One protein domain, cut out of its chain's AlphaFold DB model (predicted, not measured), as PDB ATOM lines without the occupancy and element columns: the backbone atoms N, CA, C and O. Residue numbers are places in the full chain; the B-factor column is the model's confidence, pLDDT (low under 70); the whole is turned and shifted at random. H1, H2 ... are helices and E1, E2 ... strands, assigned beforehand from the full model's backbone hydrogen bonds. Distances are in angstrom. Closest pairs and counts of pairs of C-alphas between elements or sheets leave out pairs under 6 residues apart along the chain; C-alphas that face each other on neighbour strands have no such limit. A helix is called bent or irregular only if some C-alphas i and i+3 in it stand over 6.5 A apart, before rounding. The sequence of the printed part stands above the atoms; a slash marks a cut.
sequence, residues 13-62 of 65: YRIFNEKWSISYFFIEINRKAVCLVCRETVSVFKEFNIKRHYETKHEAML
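What this domain is: This is residues 13 to 62 of the 65 residues of a protein of Aphis craccivora (UniProt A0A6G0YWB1). A small two-stranded hairpin, E1 and E2, is met by the short helix H1 and the earlier part of a longer, kinked helix H2, and these parts come together round Trp 20, Phe 26 and Ile 50. The long link between E2 and H2 folds back beside E2, where residues 41 to 42 pair with it, and H2 then runs on to one end of the long axis. The printed part has 50 residues, with two named helices and two named strands in the order H1, E1, E2, H2; the sheet, in the order E1 - E2, is antiparallel, and the class is mixed, helices and strands. The whole is compact, with a radius of gyration of the C-alphas of 9.7 A, yet elongated in outline, spanning 29 by 18 by 17 A.

Where its parts are: The printed part begins at Tyr 13, with its C-alpha at (59.704, 45.361, 147.049). H1 covers residues 19 to 23, 6.2 A from first to last C-alpha, and begins at C-alpha 19 at (49.652, 53.891, 142.059). E1, residues 26 to 29, and E2, residues 32 to 35, are each 9.7 A long. H2, residues 47 to 62, is 19.0 A long and ends at C-alpha 62 at (45.620, 51.856, 124.223). H2 has a kink of 54 degrees near residue 56 and is irregular: C-alphas 57 and 60 are 7.4 A apart.

How they stand to each other: E1 and E2 form a hairpin, antiparallel with 142 degrees between their directions. N 27 and O 34 are within hydrogen-bond range at 3.0 A, as are N 34 and O 27 at 2.8 A. Residues 33 to 34 of E2 also pair, antiparallel, with residues 41 to 42. The closest C-alphas of H1 and E1 are those of Trp 20 and Phe 26, 5.6 A apart. H1 and E2 are near each other, with 5 pairs of C-alphas within 10 A. H2 and E2 are near each other too, with 6 such pairs. The closest C-alphas of E1 and H2 are those of Phe 26 and Ile 50, 7.6 A apart. H1 and H2 are close but not clearly touching; their closest C-alphas are those of Trp 20 and Ile 50, 7.6 A apart. In H1 every O i to N i+4 pair is within hydrogen-bond range, in H2 9 of 12.

The domain as a whole: The two C-alphas farthest apart are those of Arg 14 and Ala 60, at 29.0 A. The printed part has no cut. The links from H1 to E1 and from E1 to E2 are tight, and the link from E2 to H2, with 11 residues, is long. The mean pLDDT of the printed part is 87.3; residues 13 to 14 and 60 to 62 are under 70.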
ATOM      1  N   TYR A  13      60.196  46.200 148.153       60.19
ATOM      2  CA  TYR A  13      59.704  45.361 147.049       60.19
ATOM      3  C   TYR A  13      58.683  44.293 147.475       60.19
ATOM      4  O   TYR A  13      58.303  43.446 146.664       60.19
ATOM      5  N   ARG A  14      58.284  44.276 148.752       69.38
ATOM      6  CA  ARG A  14      57.211  43.426 149.288       69.38
ATOM      7  C   ARG A  14      55.922  44.192 149.560       69.38
ATOM      8  O   ARG A  14      54.935  43.562 149.934       69.38
ATOM      9  N   ILE A  15      55.920  45.511 149.384       83.06
ATOM     10  CA  ILE A  15      54.748  46.355 149.612       83.06
ATOM     11  C   ILE A  15      54.160  46.730 148.253       83.06
ATOM     12  O   ILE A  15      54.874  47.136 147.336       83.06
ATOM     13  N   PHE A  16      52.857  46.520 148.092       87.88
ATOM     14  CA  PHE A  16      52.152  46.901 146.878       87.88
ATOM     15  C   PHE A  16      52.014  48.426 146.818       87.88
ATOM     16  O   PHE A  16      51.657  49.057 147.811       87.88
ATOM     17  N   ASN A  17      52.294  49.027 145.661       90.06
ATOM     18  CA  ASN A  17      52.129  50.464 145.471       90.06
ATOM     19  C   ASN A  17      50.753  50.757 144.861       90.06
ATOM     20  O   ASN A  17      50.479  50.362 143.729       90.06
ATOM     21  N   GLU A  18      49.918  51.505 145.582       89.56
ATOM     22  CA  GLU A  18      48.554  51.858 145.163       89.56
ATOM     23  C   GLU A  18      48.490  52.596 143.815       89.56
ATOM     24  O   GLU A  18      47.486  52.506 143.108       89.56
ATOM     25  N   LYS A  19      49.574  53.263 143.390       92.12
ATOM     26  CA  LYS A  19      49.652  53.891 142.059       92.12
ATOM     27  C   LYS A  19      49.457  52.884 140.925       92.12
ATOM     28  O   LYS A  19      48.928  53.239 139.875       92.12
ATOM     29  N   TRP A  20      49.848  51.624 141.127       93.06
ATOM     30  CA  TRP A  20      49.697  50.576 140.115       93.06
ATOM     31  C   TRP A  20      48.235  50.211 139.845       93.06
ATOM     32  O   TRP A  20      47.927  49.759 138.742       93.06
ATOM     33  N   SER A  21      47.332  50.466 140.795       92.50
ATOM     34  CA  SER A  21      45.889  50.318 140.590       92.50
ATOM     35  C   SER A  21      45.368  51.269 139.523       92.50
ATOM     36  O   SER A  21      44.541  50.877 138.706       92.50
ATOM     37  N   ILE A  22      45.894  52.497 139.497       89.88
ATOM     38  CA  ILE A  22      45.448  53.555 138.585       89.88
ATOM     39  C   ILE A  22      46.193  53.467 137.248       89.88
ATOM     40  O   ILE A  22      45.580  53.594 136.197       89.88
ATOM     41  N   SER A  23      47.511  53.242 137.270       90.00
ATOM     42  CA  SER A  23      48.334  53.264 136.052       90.00
ATOM     43  C   SER A  23      48.322  51.958 135.257       90.00
ATOM     44  O   SER A  23      48.517  51.995 134.047       90.00
ATOM     45  N   TYR A  24      48.143  50.811 135.922       91.75
ATOM     46  CA  TYR A  24      48.331  49.489 135.307       91.75
ATOM     47  C   TYR A  24      47.178  48.510 135.584       91.75
ATOM     48  O   TYR A  24      47.256  47.353 135.171       91.75
ATOM     49  N   PHE A  25      46.119  48.944 136.278       92.75
ATOM     50  CA  PHE A  25      44.966  48.114 136.653       92.75
ATOM     51  C   PHE A  25      45.344  46.868 137.468       92.75
ATOM     52  O   PHE A  25      44.827  45.772 137.238       92.75
ATOM     53  N   PHE A  26      46.261  47.022 138.422       94.56
ATOM     54  CA  PHE A  26      46.640  45.956 139.351       94.56
ATOM     55  C   PHE A  26      46.083  46.187 140.749       94.56
ATOM     56  O   PHE A  26      46.014  47.317 141.202       94.56
ATOM     57  N   ILE A  27      45.759  45.120 141.474       94.50
ATOM     58  CA  ILE A  27      45.394  45.192 142.898       94.50
ATOM     59  C   ILE A  27      46.131  44.128 143.705       94.50
ATOM     60  O   ILE A  27      46.528  43.101 143.158       94.50
ATOM     61  N   GLU A  28      46.297  44.337 145.008       92.75
ATOM     62  CA  GLU A  28      46.815  43.302 145.904       92.75
ATOM     63  C   GLU A  28      45.681  42.405 146.422       92.75
ATOM     64  O   GLU A  28      44.746  42.871 147.067       92.75
ATOM     65  N   ILE A  29      45.789  41.095 146.188       90.44
ATOM     66  CA  ILE A  29      44.947  40.064 146.806       90.44
ATOM     67  C   ILE A  29      45.866  39.003 147.407       90.44
ATOM     68  O   ILE A  29      46.686  38.423 146.698       90.44
ATOM     69  N   ASN A  30      45.730  38.711 148.704       88.06
ATOM     70  CA  ASN A  30      46.514  37.672 149.391       88.06
ATOM     71  C   ASN A  30      48.035  37.782 149.147       88.06
ATOM     72  O   ASN A  30      48.690  36.782 148.845       88.06
ATOM     73  N   ARG A  31      48.603  38.998 149.239       85.50
ATOM     74  CA  ARG A  31      50.023  39.282 148.941       85.50
ATOM     75  C   ARG A  31      50.454  38.946 147.504       85.50
ATOM     76  O   ARG A  31      51.625  38.667 147.252       85.50
ATOM     77  N   LYS A  32      49.529  38.987 146.544       87.75
ATOM     78  CA  LYS A  32      49.801  38.844 145.105       87.75
ATOM     79  C   LYS A  32      49.194  40.010 144.342       87.75
ATOM     80  O   LYS A  32      48.106  40.460 144.677       87.75
ATOM     81  N   ALA A  33      49.876  40.466 143.300       92.81
ATOM     82  CA  ALA A  33      49.398  41.553 142.466       92.81
ATOM     83  C   ALA A  33      48.576  40.926 141.346       92.81
ATOM     84  O   ALA A  33      49.112  40.150 140.560       92.81
ATOM     85  N   VAL A  34      47.283  41.208 141.296       94.62
ATOM     86  CA  VAL A  34      46.336  40.655 140.327       94.62
ATOM     87  C   VAL A  34      46.040  41.712 139.277       94.62
ATOM     88  O   VAL A  34      45.625  42.816 139.621       94.62
ATOM     89  N   CYS A  35      46.240  41.376 138.005       94.94
ATOM     90  CA  CYS A  35      45.823  42.212 136.889       94.94
ATOM     91  C   CYS A  35      44.304  42.133 136.739       94.94
ATOM     92  O   CYS A  35      43.761  41.047 136.551       94.94
ATOM     93  N   LEU A  36      43.604  43.262 136.760       93.62
ATOM     94  CA  LEU A  36      42.151  43.285 136.593       93.62
ATOM     95  C   LEU A  36      41.700  43.058 135.142       93.62
ATOM     96  O   LEU A  36      40.560  42.660 134.925       93.62
ATOM     97  N   VAL A  37      42.593  43.240 134.162       91.81
ATOM     98  CA  VAL A  37      42.284  43.048 132.734       91.81
ATOM     99  C   VAL A  37      42.243  41.562 132.364       91.81
ATOM    100  O   VAL A  37      41.274  41.095 131.774       91.81
ATOM    101  N   CYS A  38      43.265  40.789 132.752       93.38
ATOM    102  CA  CYS A  38      43.382  39.363 132.396       93.38
ATOM    103  C   CYS A  38      43.341  38.389 133.581       93.38
ATOM    104  O   CYS A  38      43.430  37.182 133.377       93.38
ATOM    105  N   ARG A  39      43.194  38.890 134.815       92.25
ATOM    106  CA  ARG A  39      43.124  38.105 136.067       92.25
ATOM    107  C   ARG A  39      44.390  37.320 136.412       92.25
ATOM    108  O   ARG A  39      44.378  36.502 137.330       92.25
ATOM    109  N   GLU A  40      45.495  37.573 135.721       93.75
ATOM    110  CA  GLU A  40      46.777  36.950 136.036       93.75
ATOM    111  C   GLU A  40      47.445  37.581 137.258       93.75
ATOM    112  O   GLU A  40      47.285  38.768 137.546       93.75
ATOM    113  N   THR A  41      48.251  36.782 137.957       91.88
ATOM    114  CA  THR A  41      48.979  37.208 139.155       91.88
ATOM    115  C   THR A  41      50.460  37.443 138.878       91.88
ATOM    116  O   THR A  41      51.125  36.599 138.278       91.88
ATOM    117  N   VAL A  42      51.012  38.516 139.437       89.19
ATOM    118  CA  VAL A  42      52.444  38.805 139.508       89.19
ATOM    119  C   VAL A  42      52.909  38.627 140.956       89.19
ATOM    120  O   VAL A  42      52.459  39.322 141.867       89.19
ATOM    121  N   SER A  43      53.827  37.683 141.177       81.38
ATOM    122  CA  SER A  43      54.297  37.301 142.523       81.38
ATOM    123  C   SER A  43      55.284  38.286 143.157       81.38
ATOM    124  O   SER A  43      55.603  38.152 144.333       81.38
ATOM    125  N   VAL A  44      55.830  39.229 142.385       82.88
ATOM    126  CA  VAL A  44      56.866  40.158 142.852       82.88
ATOM    127  C   VAL A  44      56.394  41.587 142.642       82.88
ATOM    128  O   VAL A  44      56.236  42.014 141.497       82.88
ATOM    129  N   PHE A  45      56.249  42.335 143.737       86.50
ATOM    130  CA  PHE A  45      55.835  43.741 143.743       86.50
ATOM    131  C   PHE A  45      56.986  44.643 143.305       86.50
ATOM    132  O   PHE A  45      57.619  45.361 144.073       86.50
ATOM    133  N   LYS A  46      57.297  44.559 142.016       87.56
ATOM    134  CA  LYS A  46      58.216  45.455 141.330       87.56
ATOM    135  C   LYS A  46      57.470  46.098 140.191       87.56
ATOM    136  O   LYS A  46      56.938  45.385 139.343       87.56
ATOM    137  N   GLU A  47      57.549  47.419 140.124       88.62
ATOM    138  CA  GLU A  47      56.962  48.192 139.036       88.62
ATOM    139  C   GLU A  47      57.395  47.659 137.669       88.62
ATOM    140  O   GLU A  47      56.553  47.481 136.805       88.62
ATOM    141  N   PHE A  48      58.664  47.267 137.503       89.38
ATOM    142  CA  PHE A  48      59.136  46.626 136.272       89.38
ATOM    143  C   PHE A  48      58.305  45.395 135.864       89.38
ATOM    144  O   PHE A  48      57.988  45.237 134.690       89.38
ATOM    145  N   ASN A  49      57.935  44.519 136.808       90.69
ATOM    146  CA  ASN A  49      57.127  43.338 136.489       90.69
ATOM    147  C   ASN A  49      55.684  43.715 136.135       90.69
ATOM    148  O   ASN A  49      55.120  43.123 135.218       90.69
ATOM    149  N   ILE A  50      55.113  44.684 136.853       92.00
ATOM    150  CA  ILE A  50      53.749  45.186 136.650       92.00
ATOM    151  C   ILE A  50      53.634  45.903 135.301       92.00
ATOM    152  O   ILE A  50      52.808  45.531 134.471       92.00
ATOM    153  N   LYS A  51      54.529  46.862 135.048       91.31
ATOM    154  CA  LYS A  51      54.625  47.621 133.804       91.31
ATOM    155  C   LYS A  51      54.849  46.702 132.608       91.31
ATOM    156  O   LYS A  51      54.071  46.748 131.669       91.31
ATOM    157  N   ARG A  52      55.827  45.787 132.675       93.06
ATOM    158  CA  ARG A  52      56.080  44.824 131.590       93.06
ATOM    159  C   ARG A  52      54.867  43.941 131.312       93.06
ATOM    160  O   ARG A  52      54.596  43.650 130.153       93.06
ATOM    161  N   HIS A  53      54.153  43.485 132.345       93.88
ATOM    162  CA  HIS A  53      52.925  42.718 132.140       93.88
ATOM    163  C   HIS A  53      51.890  43.564 131.395       93.88
ATOM    164  O   HIS A  53      51.323  43.095 130.413       93.88
ATOM    165  N   TYR A  54      51.669  44.796 131.855       91.44
ATOM    166  CA  TYR A  54      50.704  45.701 131.250       91.44
ATOM    167  C   TYR A  54      51.049  46.011 129.792       91.44
ATOM    168  O   TYR A  54      50.206  45.833 128.924       91.44
ATOM    169  N   GLU A  55      52.298  46.372 129.506       90.25
ATOM    170  CA  GLU A  55      52.742  46.687 128.147       90.25
ATOM    171  C   GLU A  55      52.642  45.451 127.235       90.25
ATOM    172  O   GLU A  55      51.947  45.449 126.232       90.25
ATOM    173  N   THR A  56      53.224  44.317 127.620       90.94
ATOM    174  CA  THR A  56      53.260  43.155 126.710       90.94
ATOM    175  C   THR A  56      51.906  42.483 126.472       90.94
ATOM    176  O   THR A  56      51.739  41.827 125.444       90.94
ATOM    177  N   LYS A  57      50.951  42.597 127.406       89.12
ATOM    178  CA  LYS A  57      49.632  41.947 127.293       89.12
ATOM    179  C   LYS A  57      48.495  42.897 126.945       89.12
ATOM    180  O   LYS A  57      47.533  42.454 126.324       89.12
ATOM    181  N   HIS A  58      48.603  44.167 127.332       87.62
ATOM    182  CA  HIS A  58      47.502  45.133 127.277       87.62
ATOM    183  C   HIS A  58      47.865  46.448 126.568       87.62
ATOM    184  O   HIS A  58      46.970  47.266 126.382       87.62
ATOM    185  N   GLU A  59      49.106  46.662 126.104       71.00
ATOM    186  CA  GLU A  59      49.482  47.866 125.322       71.00
ATOM    187  C   GLU A  59      48.623  48.029 124.065       71.00
ATOM    188  O   GLU A  59      48.227  49.141 123.723       71.00
ATOM    189  N   ALA A  60      48.234  46.918 123.431       66.06
ATOM    190  CA  ALA A  60      47.359  46.936 122.262       66.06
ATOM    191  C   ALA A  60      45.956  47.517 122.543       66.06
ATOM    192  O   ALA A  60      45.270  47.917 121.605       66.06
ATOM    193  N   MET A  61      45.523  47.610 123.807       61.22
ATOM    194  CA  MET A  61      44.238  48.227 124.159       61.22
ATOM    195  C   MET A  61      44.284  49.765 124.187       61.22
ATOM    196  O   MET A  61      43.229  50.388 124.246       61.22
ATOM    197  N   LEU A  62      45.467  50.394 124.123       57.56
ATOM    198  CA  LEU A  62      45.620  51.856 124.223       57.56
ATOM    199  C   LEU A  62      45.690  52.599 122.872       57.56
ATOM    200  O   LEU A  62      45.738  53.825 122.873       57.56
TER     201      LEU A  62